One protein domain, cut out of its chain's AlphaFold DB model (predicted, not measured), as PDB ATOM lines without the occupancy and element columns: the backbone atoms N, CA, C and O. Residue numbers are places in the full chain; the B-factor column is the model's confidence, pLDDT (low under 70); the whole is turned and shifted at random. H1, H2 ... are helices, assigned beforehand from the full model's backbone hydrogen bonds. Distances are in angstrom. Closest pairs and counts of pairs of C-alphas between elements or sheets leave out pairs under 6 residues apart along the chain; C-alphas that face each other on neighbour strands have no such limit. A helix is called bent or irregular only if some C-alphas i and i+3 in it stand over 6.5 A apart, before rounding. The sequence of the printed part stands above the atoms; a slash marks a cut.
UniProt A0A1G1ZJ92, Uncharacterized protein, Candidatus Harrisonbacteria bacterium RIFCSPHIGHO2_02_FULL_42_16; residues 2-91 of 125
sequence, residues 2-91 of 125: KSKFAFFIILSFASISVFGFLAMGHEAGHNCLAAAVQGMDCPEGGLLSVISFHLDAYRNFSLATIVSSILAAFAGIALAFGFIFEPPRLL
ATOM      1  N   LYS A   2     186.834 132.511  91.711       67.88
ATOM      2  CA  LYS A   2     187.502 131.193  91.812       67.88
ATOM      3  C   LYS A   2     187.615 130.421  90.479       67.88
ATOM      4  O   LYS A   2     188.674 129.898  90.172       67.88
ATOM      5  N   SER A   3     186.558 130.416  89.658       78.69
ATOM      6  CA  SER A   3     186.541 129.695  88.367       78.69
ATOM      7  C   SER A   3     187.492 130.289  87.313       78.69
ATOM      8  O   SER A   3     188.199 129.542  86.647       78.69
ATOM      9  N   LYS A   4     187.589 131.623  87.209       90.69
ATOM     10  CA  LYS A   4     188.534 132.279  86.284       90.69
ATOM     11  C   LYS A   4     189.987 132.012  86.688       90.69
ATOM     12  O   LYS A   4     190.821 131.755  85.835       90.69
ATOM     13  N   PHE A   5     190.270 132.031  87.990       91.19
ATOM     14  CA  PHE A   5     191.592 131.703  88.520       91.19
ATOM     15  C   PHE A   5     191.975 130.241  88.250       91.19
ATOM     16  O   PHE A   5     193.071 129.977  87.767       91.19
ATOM     17  N   ALA A   6     191.045 129.303  88.461       92.94
ATOM     18  CA  ALA A   6     191.250 127.898  88.112       92.94
ATOM     19  C   ALA A   6     191.516 127.707  86.609       92.94
ATOM     20  O   ALA A   6     192.412 126.955  86.243       92.94
ATOM     21  N   PHE A   7     190.797 128.430  85.745       94.56
ATOM     22  CA  PHE A   7     191.034 128.395  84.302       94.56
ATOM     23  C   PHE A   7     192.467 128.813  83.941       94.56
ATOM     24  O   PHE A   7     193.130 128.098  83.197       94.56
ATOM     25  N   PHE A   8     192.979 129.913  84.506       94.75
ATOM     26  CA  PHE A   8     194.361 130.342  84.259       94.75
ATOM     27  C   PHE A   8     195.401 129.335  84.765       94.75
ATOM     28  O   PHE A   8     196.402 129.129  84.086       94.75
ATOM     29  N   ILE A   9     195.157 128.678  85.906       94.44
ATOM     30  CA  ILE A   9     196.040 127.615  86.419       94.44
ATOM     31  C   ILE A   9     196.052 126.408  85.480       94.44
ATOM     32  O   ILE A   9     197.112 125.876  85.170       94.44
ATOM     33  N   ILE A  10     194.882 125.967  85.018       94.56
ATOM     34  CA  ILE A  10     194.791 124.836  84.090       94.56
ATOM     35  C   ILE A  10     195.486 125.189  82.775       94.56
ATOM     36  O   ILE A  10     196.242 124.380  82.243       94.56
ATOM     37  N   LEU A  11     195.278 126.407  82.272       94.50
ATOM     38  CA  LEU A  11     195.882 126.868  81.027       94.50
ATOM     39  C   LEU A  11     197.409 126.967  81.127       94.50
ATOM     40  O   LEU A  11     198.099 126.582  80.183       94.50
ATOM     41  N   SER A  12     197.950 127.447  82.252       92.44
ATOM     42  CA  SER A  12     199.400 127.519  82.452       92.44
ATOM     43  C   SER A  12     200.013 126.124  82.525       92.44
ATOM     44  O   SER A  12     200.986 125.853  81.823       92.44
ATOM     45  N   PHE A  13     199.397 125.208  83.275       92.81
ATOM     46  CA  PHE A  13     199.831 123.814  83.332       92.81
ATOM     47  C   PHE A  13     199.764 123.128  81.969       92.81
ATOM     48  O   PHE A  13     200.715 122.451  81.580       92.81
ATOM     49  N   ALA A  14     198.674 123.323  81.223       90.44
ATOM     50  CA  ALA A  14     198.517 122.766  79.883       90.44
ATOM     51  C   ALA A  14     199.595 123.303  78.933       90.44
ATOM     52  O   ALA A  14     200.245 122.528  78.238       90.44
ATOM     53  N   SER A  15     199.847 124.613  78.961       88.38
ATOM     54  CA  SER A  15     200.875 125.249  78.132       88.38
ATOM     55  C   SER A  15     202.270 124.714  78.450       88.38
ATOM     56  O   SER A  15     202.999 124.348  77.536       88.38
ATOM     57  N   ILE A  16     202.633 124.599  79.730       87.62
ATOM     58  CA  ILE A  16     203.929 124.040  80.146       87.62
ATOM     59  C   ILE A  16     204.034 122.561  79.755       87.62
ATOM     60  O   ILE A  16     205.087 122.115  79.319       87.62
ATOM     61  N   SER A  17     202.944 121.802  79.853       83.00
ATOM     62  CA  SER A  17     202.945 120.380  79.489       83.00
ATOM     63  C   SER A  17     203.115 120.157  77.981       83.00
ATOM     64  O   SER A  17     203.733 119.176  77.582       83.00
ATOM     65  N   VAL A  18     202.577 121.050  77.140       83.00
ATOM     66  CA  VAL A  18     202.683 120.961  75.671       83.00
ATOM     67  C   VAL A  18     203.993 121.567  75.163       83.00
ATOM     68  O   VAL A  18     204.639 120.994  74.293       83.00
ATOM     69  N   PHE A  19     204.398 122.723  75.696       84.00
ATOM     70  CA  PHE A  19     205.510 123.527  75.176       84.00
ATOM     71  C   PHE A  19     206.763 123.515  76.056       84.00
ATOM     72  O   PHE A  19     207.758 124.141  75.702       84.00
ATOM     73  N   GLY A  20     206.759 122.806  77.186       82.56
ATOM     74  CA  GLY A  20     207.889 122.762  78.120       82.56
ATOM     75  C   GLY A  20     209.186 122.245  77.496       82.56
ATOM     76  O   GLY A  20     210.264 122.648  77.923       82.56
ATOM     77  N   PHE A  21     209.093 121.443  76.431       76.75
ATOM     78  CA  PHE A  21     210.258 120.980  75.674       76.75
ATOM     79  C   PHE A  21     211.056 122.130  75.034       76.75
ATOM     80  O   PHE A  21     212.265 122.016  74.880       76.75
ATOM     81  N   LEU A  22     210.417 123.266  74.718       79.00
ATOM     82  CA  LEU A  22     211.099 124.441  74.159       79.00
ATOM     83  C   LEU A  22     212.043 125.107  75.168       79.00
ATOM     84  O   LEU A  22     212.981 125.790  74.769       79.00
ATOM     85  N   ALA A  23     211.790 124.920  76.465       78.69
ATOM     86  CA  ALA A  23     212.630 125.436  77.540       78.69
ATOM     87  C   ALA A  23     213.764 124.468  77.928       78.69
ATOM     88  O   ALA A  23     214.569 124.795  78.799       78.69
ATOM     89  N   MET A  24     213.829 123.279  77.317       72.44
ATOM     90  CA  MET A  24     214.893 122.315  77.582       72.44
ATOM     91  C   MET A  24     216.201 122.766  76.921       72.44
ATOM     92  O   MET A  24     216.223 123.266  75.794       72.44
ATOM     93  N   GLY A  25     217.315 122.584  77.635       68.62
ATOM     94  CA  GLY A  25     218.646 122.764  77.063       68.62
ATOM     95  C   GLY A  25     218.851 121.772  75.920       68.62
ATOM     96  O   GLY A  25     218.630 120.576  76.092       68.62
ATOM     97  N   HIS A  26     219.257 122.266  74.752       69.31
ATOM     98  CA  HIS A  26     219.493 121.450  73.556       69.31
ATOM     99  C   HIS A  26     220.900 120.842  73.585       69.31
ATOM    100  O   HIS A  26     221.644 120.931  72.609       69.31
ATOM    101  N   GLU A  27     221.306 120.288  74.726       61.44
ATOM    102  CA  GLU A  27     222.613 119.650  74.836       61.44
ATOM    103  C   GLU A  27     222.567 118.340  74.046       61.44
ATOM    104  O   GLU A  27     221.979 117.343  74.466       61.44
ATOM    105  N   ALA A  28     223.122 118.385  72.833       55.00
ATOM    106  CA  ALA A  28     223.310 117.228  71.976       55.00
ATOM    107  C   ALA A  28     224.305 116.287  72.668       55.00
ATOM    108  O   ALA A  28     225.513 116.498  72.617       55.00
ATOM    109  N   GLY A  29     223.794 115.300  73.404       54.78
ATOM    110  CA  GLY A  29     224.662 114.404  74.158       54.78
ATOM    111  C   GLY A  29     223.922 113.408  75.040       54.78
ATOM    112  O   GLY A  29     223.577 113.694  76.182       54.78
ATOM    113  N   HIS A  30     223.749 112.204  74.500       54.00
ATOM    114  CA  HIS A  30     223.664 110.906  75.189       54.00
ATOM    115  C   HIS A  30     222.522 110.616  76.186       54.00
ATOM    116  O   HIS A  30     222.291 109.444  76.459       54.00
ATOM    117  N   ASN A  31     221.757 111.597  76.676       61.72
ATOM    118  CA  ASN A  31     220.708 111.378  77.688       61.72
ATOM    119  C   ASN A  31     219.364 112.026  77.317       61.72
ATOM    120  O   ASN A  31     218.766 112.766  78.099       61.72
ATOM    121  N   CYS A  32     218.866 111.754  76.109       73.88
ATOM    122  CA  CYS A  32     217.561 112.251  75.681       73.88
ATOM    123  C   CYS A  32     216.441 111.280  76.080       73.88
ATOM    124  O   CYS A  32     216.333 110.185  75.540       73.88
ATOM    125  N   LEU A  33     215.553 111.696  76.987       74.12
ATOM    126  CA  LEU A  33     214.366 110.916  77.380       74.12
ATOM    127  C   LEU A  33     213.464 110.559  76.183       74.12
ATOM    128  O   LEU A  33     212.863 109.486  76.158       74.12
ATOM    129  N   ALA A  34     213.395 111.429  75.172       73.38
ATOM    130  CA  ALA A  34     212.601 111.181  73.972       73.38
ATOM    131  C   ALA A  34     213.162 110.033  73.107       73.38
ATOM    132  O   ALA A  34     212.377 109.336  72.465       73.38
ATOM    133  N   ALA A  35     214.472 109.753  73.170       76.00
ATOM    134  CA  ALA A  35     215.087 108.590  72.522       76.00
ATOM    135  C   ALA A  35     214.534 107.268  73.062       76.00
ATOM    136  O   ALA A  35     214.206 106.371  72.289       76.00
ATOM    137  N   ALA A  36     214.322 107.172  74.377       76.38
ATOM    138  CA  ALA A  36     213.736 105.982  74.990       76.38
ATOM    139  C   ALA A  36     212.283 105.746  74.543       76.38
ATOM    140  O   ALA A  36     211.874 104.603  74.353       76.38
ATOM    141  N   VAL A  37     211.505 106.817  74.352       76.44
ATOM    142  CA  VAL A  37     210.103 106.727  73.908       76.44
ATOM    143  C   VAL A  37     210.004 106.352  72.429       76.44
ATOM    144  O   VAL A  37     209.082 105.637  72.043       76.44
ATOM    145  N   GLN A  38     210.930 106.831  71.597       79.00
ATOM    146  CA  GLN A  38     210.920 106.556  70.158       79.00
ATOM    147  C   GLN A  38     211.709 105.310  69.751       79.00
ATOM    148  O   GLN A  38     211.515 104.818  68.644       79.00
ATOM    149  N   GLY A  39     212.593 104.800  70.614       77.75
ATOM    150  CA  GLY A  39     213.515 103.717  70.268       77.75
ATOM    151  C   GLY A  39     214.550 104.121  69.212       77.75
ATOM    152  O   GLY A  39     215.035 103.262  68.482       77.75
ATOM    153  N   MET A  40     214.851 105.417  69.102       79.19
ATOM    154  CA  MET A  40     215.802 105.982  68.140       79.19
ATOM    155  C   MET A  40     216.863 106.801  68.867       79.19
ATOM    156  O   MET A  40     216.592 107.333  69.942       79.19
ATOM    157  N   ASP A  41     218.043 106.942  68.266       78.62
ATOM    158  CA  ASP A  41     219.102 107.792  68.806       78.62
ATOM    159  C   ASP A  41     218.672 109.264  68.862       78.62
ATOM    160  O   ASP A  41     217.868 109.742  68.057       78.62
ATOM    161  N   CYS A  42     219.218 109.996  69.837       78.81
ATOM    162  CA  CYS A  42     218.977 111.429  69.942       78.81
ATOM    163  C   CYS A  42     219.531 112.127  68.691       78.81
ATOM    164  O   CYS A  42     220.699 111.918  68.362       78.81
ATOM    165  N   PRO A  43     218.748 112.979  68.007       75.44
ATOM    166  CA  PRO A  43     219.253 113.692  66.845       75.44
ATOM    167  C   PRO A  43     220.414 114.612  67.245       75.44
ATOM    168  O   PRO A  43     220.242 115.507  68.069       75.44
ATOM    169  N   GLU A  44     221.571 114.435  66.607       72.81
ATOM    170  CA  GLU A  44     222.722 115.356  66.687       72.81
ATOM    171  C   GLU A  44     222.595 116.541  65.702       72.81
ATOM    172  O   GLU A  44     223.531 117.309  65.487       72.81
ATOM    173  N   GLY A  45     221.432 116.672  65.057       68.94
ATOM    174  CA  GLY A  45     221.154 117.665  64.021       68.94
ATOM    175  C   GLY A  45     220.701 119.034  64.542       68.94
ATOM    176  O   GLY A  45     220.635 119.300  65.739       68.94
ATOM    177  N   GLY A  46     220.352 119.928  63.610       71.94
ATOM    178  CA  GLY A  46     219.928 121.301  63.909       71.94
ATOM    179  C   GLY A  46     218.593 121.428  64.664       71.94
ATOM    180  O   GLY A  46     217.836 120.475  64.832       71.94
ATOM    181  N   LEU A  47     218.257 122.656  65.073       77.69
ATOM    182  CA  LEU A  47     217.073 122.979  65.890       77.69
ATOM    183  C   LEU A  47     215.765 122.330  65.386       77.69
ATOM    184  O   LEU A  47     214.980 121.809  66.174       77.69
ATOM    185  N   LEU A  48     215.544 122.312  64.067       82.62
ATOM    186  CA  LEU A  48     214.351 121.713  63.456       82.62
ATOM    187  C   LEU A  48     214.257 120.191  63.651       82.62
ATOM    188  O   LEU A  48     213.156 119.682  63.873       82.62
ATOM    189  N   SER A  49     215.376 119.456  63.597       81.56
ATOM    190  CA  SER A  49     215.359 118.008  63.856       81.56
ATOM    191  C   SER A  49     215.080 117.709  65.325       81.56
ATOM    192  O   SER A  49     214.356 116.770  65.629       81.56
ATOM    193  N   VAL A  50     215.573 118.548  66.241       79.94
ATOM    194  CA  VAL A  50     215.286 118.398  67.674       79.94
ATOM    195  C   VAL A  50     213.812 118.685  67.972       79.94
ATOM    196  O   VAL A  50     213.175 117.915  68.690       79.94
ATOM    197  N   ILE A  51     213.234 119.743  67.392       83.50
ATOM    198  CA  ILE A  51     211.812 120.083  67.580       83.50
ATOM    199  C   ILE A  51     210.903 118.981  67.029       83.50
ATOM    200  O   ILE A  51     209.998 118.532  67.730       83.50
ATOM    201  N   SER A  52     211.135 118.535  65.790       86.31
ATOM    202  CA  SER A  52     210.329 117.468  65.177       86.31
ATOM    203  C   SER A  52     210.404 116.170  65.981       86.31
ATOM    204  O   SER A  52     209.370 115.570  66.259       86.31
ATOM    205  N   PHE A  53     211.594 115.813  66.467       85.44
ATOM    206  CA  PHE A  53     211.781 114.675  67.358       85.44
ATOM    207  C   PHE A  53     210.957 114.804  68.649       85.44
ATOM    208  O   PHE A  53     210.218 113.892  69.002       85.44
ATOM    209  N   HIS A  54     210.983 115.946  69.339       84.69
ATOM    210  CA  HIS A  54     210.178 116.115  70.557       84.69
ATOM    211  C   HIS A  54     208.666 116.080  70.279       84.69
ATOM    212  O   HIS A  54     207.913 115.503  71.067       84.69
ATOM    213  N   LEU A  55     208.213 116.633  69.148       86.94
ATOM    214  CA  LEU A  55     206.804 116.588  68.743       86.94
ATOM    215  C   LEU A  55     206.331 115.164  68.427       86.94
ATOM    216  O   LEU A  55     205.229 114.792  68.832       86.94
ATOM    217  N   ASP A  56     207.156 114.349  67.769       88.12
ATOM    218  CA  ASP A  56     206.825 112.944  67.514       88.12
ATOM    219  C   ASP A  56     206.797 112.119  68.808       88.12
ATOM    220  O   ASP A  56     205.911 111.280  68.993       88.12
ATOM    221  N   ALA A  57     207.690 112.402  69.765       85.25
ATOM    222  CA  ALA A  57     207.657 111.756  71.078       85.25
ATOM    223  C   ALA A  57     206.367 112.115  71.828       85.25
ATOM    224  O   ALA A  57     205.691 111.233  72.365       85.25
ATOM    225  N   TYR A  58     205.992 113.399  71.809       86.56
ATOM    226  CA  TYR A  58     204.747 113.882  72.399       86.56
ATOM    227  C   TYR A  58     203.529 113.205  71.759       86.56
ATOM    228  O   TYR A  58     202.677 112.670  72.465       86.56
ATOM    229  N   ARG A  59     203.482 113.139  70.421       88.56
ATOM    230  CA  ARG A  59     202.416 112.464  69.671       88.56
ATOM    231  C   ARG A  59     202.268 111.001  70.084       88.56
ATOM    232  O   ARG A  59     201.149 110.568  70.363       88.56
ATOM    233  N   ASN A  60     203.363 110.247  70.134       87.75
ATOM    234  CA  ASN A  60     203.332 108.830  70.502       87.75
ATOM    235  C   ASN A  60     202.814 108.629  71.930       87.75
ATOM    236  O   ASN A  60     201.940 107.793  72.164       87.75
ATOM    237  N   PHE A  61     203.283 109.450  72.873       85.44
ATOM    238  CA  PHE A  61     202.825 109.405  74.260       85.44
ATOM    239  C   PHE A  61     201.335 109.764  74.395       85.44
ATOM    240  O   PHE A  61     200.576 109.071  75.084       85.44
ATOM    241  N   SER A  62     200.882 110.814  73.700       87.69
ATOM    242  CA  SER A  62     199.472 111.209  73.680       87.69
ATOM    243  C   SER A  62     198.587 110.113  73.095       87.69
ATOM    244  O   SER A  62     197.559 109.794  73.684       87.69
ATOM    245  N   LEU A  63     198.985 109.494  71.981       90.56
ATOM    246  CA  LEU A  63     198.220 108.406  71.371       90.56
ATOM    247  C   LEU A  63     198.112 107.198  72.304       90.56
ATOM    248  O   LEU A  63     197.010 106.686  72.490       90.56
ATOM    249  N   ALA A  64     199.205 106.787  72.950       87.88
ATOM    250  CA  ALA A  64     199.177 105.695  73.922       87.88
ATOM    251  C   ALA A  64     198.219 105.990  75.094       87.88
ATOM    252  O   ALA A  64     197.431 105.133  75.506       87.88
ATOM    253  N   THR A  65     198.229 107.229  75.591       88.81
ATOM    254  CA  THR A  65     197.343 107.676  76.678       88.81
ATOM    255  C   THR A  65     195.876 107.735  76.240       88.81
ATOM    256  O   THR A  65     194.984 107.311  76.972       88.81
ATOM    257  N   ILE A  66     195.600 108.221  75.028       91.62
ATOM    258  CA  ILE A  66     194.238 108.296  74.484       91.62
ATOM    259  C   ILE A  66     193.680 106.890  74.256       91.62
ATOM    260  O   ILE A  66     192.572 106.598  74.696       91.62
ATOM    261  N   VAL A  67     194.447 105.999  73.623       93.00
ATOM    262  CA  VAL A  67     194.015 104.620  73.343       93.00
ATOM    263  C   VAL A  67     193.736 103.860  74.639       93.00
ATOM    264  O   VAL A  67     192.691 103.224  74.756       93.00
ATOM    265  N   SER A  68     194.618 103.964  75.636       91.25
ATOM    266  CA  SER A  68     194.402 103.338  76.948       91.25
ATOM    267  C   SER A  68     193.184 103.910  77.674       91.25
ATOM    268  O   SER A  68     192.403 103.147  78.239       91.25
ATOM    269  N   SER A  69     192.957 105.225  77.599       91.94
ATOM    270  CA  SER A  69     191.770 105.870  78.178       91.94
ATOM    271  C   SER A  69     190.477 105.403  77.505       91.94
ATOM    272  O   SER A  69     189.496 105.109  78.184       91.94
ATOM    273  N   ILE A  70     190.481 105.283  76.174       93.25
ATOM    274  CA  ILE A  70     189.354 104.753  75.399       93.25
ATOM    275  C   ILE A  70     189.085 103.298  75.792       93.25
ATOM    276  O   ILE A  70     187.940 102.928  76.046       93.25
ATOM    277  N   LEU A  71     190.130 102.476  75.893       93.12
ATOM    278  CA  LEU A  71     190.000 101.076  76.283       93.12
ATOM    279  C   LEU A  71     189.458 100.933  77.712       93.12
ATOM    280  O   LEU A  71     188.574 100.116  77.953       93.12
ATOM    281  N   ALA A  72     189.926 101.770  78.643       93.25
ATOM    282  CA  ALA A  72     189.414 101.828  80.008       93.25
ATOM    283  C   ALA A  72     187.941 102.267  80.052       93.25
ATOM    284  O   ALA A  72     187.154 101.685  80.797       93.25
ATOM    285  N   ALA A  73     187.541 103.237  79.223       93.88
ATOM    286  CA  ALA A  73     186.143 103.633  79.076       93.88
ATOM    287  C   ALA A  73     185.280 102.476  78.553       93.88
ATOM    288  O   ALA A  73     184.244 102.181  79.147       93.88
ATOM    289  N   PHE A  74     185.713 101.768  77.505       93.56
ATOM    290  CA  PHE A  74     184.997 100.590  77.003       93.56
ATOM    291  C   PHE A  74     184.915  99.469  78.037       93.56
ATOM    292  O   PHE A  74     183.851  98.878  78.193       93.56
ATOM    293  N   ALA A  75     185.993  99.199  78.775       90.81
ATOM    294  CA  ALA A  75     185.984  98.225  79.862       90.81
ATOM    295  C   ALA A  75     185.004  98.632  80.974       90.81
ATOM    296  O   ALA A  75     184.228  97.804  81.443       90.81
ATOM    297  N   GLY A  76     184.981  99.913  81.353       92.00
ATOM    298  CA  GLY A  76     184.030 100.455  82.323       92.00
ATOM    299  C   GLY A  76     182.578 100.336  81.858       92.00
ATOM    300  O   GLY A  76     181.720  99.927  82.636       92.00
ATOM    301  N   ILE A  77     182.307 100.620  80.581       91.19
ATOM    302  CA  ILE A  77     180.986 100.429  79.970       91.19
ATOM    303  C   ILE A  77     180.620  98.942  79.978       91.19
ATOM    304  O   ILE A  77     179.555  98.587  80.468       91.19
ATOM    305  N   ALA A  78     181.495  98.057  79.500       87.50
ATOM    306  CA  ALA A  78     181.242  96.619  79.465       87.50
ATOM    307  C   ALA A  78     180.948  96.054  80.861       87.50
ATOM    308  O   ALA A  78     179.999  95.289  81.025       87.50
ATOM    309  N   LEU A  79     181.702  96.486  81.876       87.25
ATOM    310  CA  LEU A  79     181.423  96.159  83.271       87.25
ATOM    311  C   LEU A  79     180.050  96.686  83.683       87.25
ATOM    312  O   LEU A  79     179.235  95.899  84.150       87.25
ATOM    313  N   ALA A  80     179.756  97.973  83.475       85.25
ATOM    314  CA  ALA A  80     178.468  98.567  83.836       85.25
ATOM    315  C   ALA A  80     177.283  97.821  83.199       85.25
ATOM    316  O   ALA A  80     176.309  97.528  83.885       85.25
ATOM    317  N   PHE A  81     177.391  97.445  81.924       84.50
ATOM    318  CA  PHE A  81     176.403  96.606  81.249       84.50
ATOM    319  C   PHE A  81     176.318  95.210  81.886       84.50
ATOM    320  O   PHE A  81     175.220  94.761  82.200       84.50
ATOM    321  N   GLY A  82     177.446  94.556  82.171       79.38
ATOM    322  CA  GLY A  82     177.473  93.288  82.908       79.38
ATOM    323  C   GLY A  82     176.756  93.370  84.261       79.38
ATOM    324  O   GLY A  82     175.921  92.527  84.557       79.38
ATOM    325  N   PHE A  83     176.985  94.434  85.036       73.94
ATOM    326  CA  PHE A  83     176.292  94.691  86.304       73.94
ATOM    327  C   PHE A  83     174.782  94.941  86.138       73.94
ATOM    328  O   PHE A  83     174.020  94.629  87.052       73.94
ATOM    329  N   ILE A  84     174.342  95.513  85.011       73.00
ATOM    330  CA  ILE A  84     172.921  95.766  84.719       73.00
ATOM    331  C   ILE A  84     172.197  94.470  84.333       73.00
ATOM    332  O   ILE A  84     171.089  94.227  84.807       73.00
ATOM    333  N   PHE A  85     172.803  93.652  83.468       74.25
ATOM    334  CA  PHE A  85     172.166  92.443  82.934       74.25
ATOM    335  C   PHE A  85     172.310  91.230  83.853       74.25
ATOM    336  O   PHE A  85     171.403  90.404  83.928       74.25
ATOM    337  N   GLU A  86     173.415  91.139  84.584       70.56
ATOM    338  CA  GLU A  86     173.671  90.069  85.534       70.56
ATOM    339  C   GLU A  86     174.363  90.660  86.766       70.56
ATOM    340  O   GLU A  86     175.590  90.591  86.899       70.56
ATOM    341  N   PRO A  87     173.594  91.299  87.676       68.25
ATOM    342  CA  PRO A  87     174.173  91.864  88.881       68.25
ATOM    343  C   PRO A  87     174.928  90.745  89.597       68.25
ATOM    344  O   PRO A  87     174.359  89.661  89.789       68.25
ATOM    345  N   PRO A  88     176.203  90.961  89.981       65.31
ATOM    346  CA  PRO A  88     176.956  89.924  90.644       65.31
ATOM    347  C   PRO A  88     176.152  89.524  91.859       65.31
ATOM    348  O   PRO A  88     175.810  90.353  92.709       65.31
ATOM    349  N   ARG A  89     175.830  88.233  91.927       67.56
ATOM    350  CA  ARG A  89     175.351  87.644  93.161       67.56
ATOM    351  C   ARG A  89     176.514  87.804  94.119       67.56
ATOM    352  O   ARG A  89     177.435  86.990  94.123       67.56
ATOM    353  N   LEU A  90     176.503  88.896  94.885       61.69
ATOM    354  CA  LEU A  90     177.252  89.000  96.117       61.69
ATOM    355  C   LEU A  90     176.735  87.831  96.937       61.69
ATOM    356  O   LEU A  90     175.739  87.937  97.650       61.69
ATOM    357  N   LEU A  91     177.390  86.682  96.781       58.69
ATOM    358  CA  LEU A  91     177.354  85.599  97.733       58.69
ATOM    359  C   LEU A  91     178.036  86.182  98.962       58.69
ATOM    360  O   LEU A  91     179.200  85.919  99.264       58.69
TER     361      LEU A  91
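This is residues 2 to 91 of the 125 residues of an uncharacterized protein of Candidatus Harrisonbacteria bacterium RIFCSPHIGHO2_02_FULL_42_16 (UniProt A0A1G1ZJ92). Two long helices, H1 and H3, make an open V, with short H2 packed on H3 near its corner; residues 2 to 16 and 62 to 91 stick out. The 90 printed residues include three named helices, H1, H2, H3 in order, and no named strand: all helix. The whole is extended, radius of gyration of the C-alphas 20.5 A, spanning 63 by 41 by 20 A.

Find C-alpha 2 at (187.502, 131.193, 91.812), where H1, residues 2 to 23, begins its 29.5 A; it kinks 49 degrees near residue 17 and is irregular, C-alphas 18 and 21 being 7.6 A apart. H2 is residues 33 to 38. H3, residues 47 to 85, runs 56.9 A to C-alpha 85 at (172.166, 92.443, 82.934).

H1 and H3 are close but not clearly touching, closest C-alphas Phe 21 and His 54, 7.1 A, at a steep tilt of 49 degrees, opposite ways. H2 touches residues 53 to 61 of H3 alone, closest C-alphas Ala 34 and Ala 57, 5.8 A. H1 and H2 are apart. Every O i to N i+4 pair is within hydrogen-bond range in H2 and H3, 15 of 18 in H1.

The printed part has no cut; both links are short. The model's pLDDT is under 70 at residues 2, 25 to 31, 45 and 87 to 91.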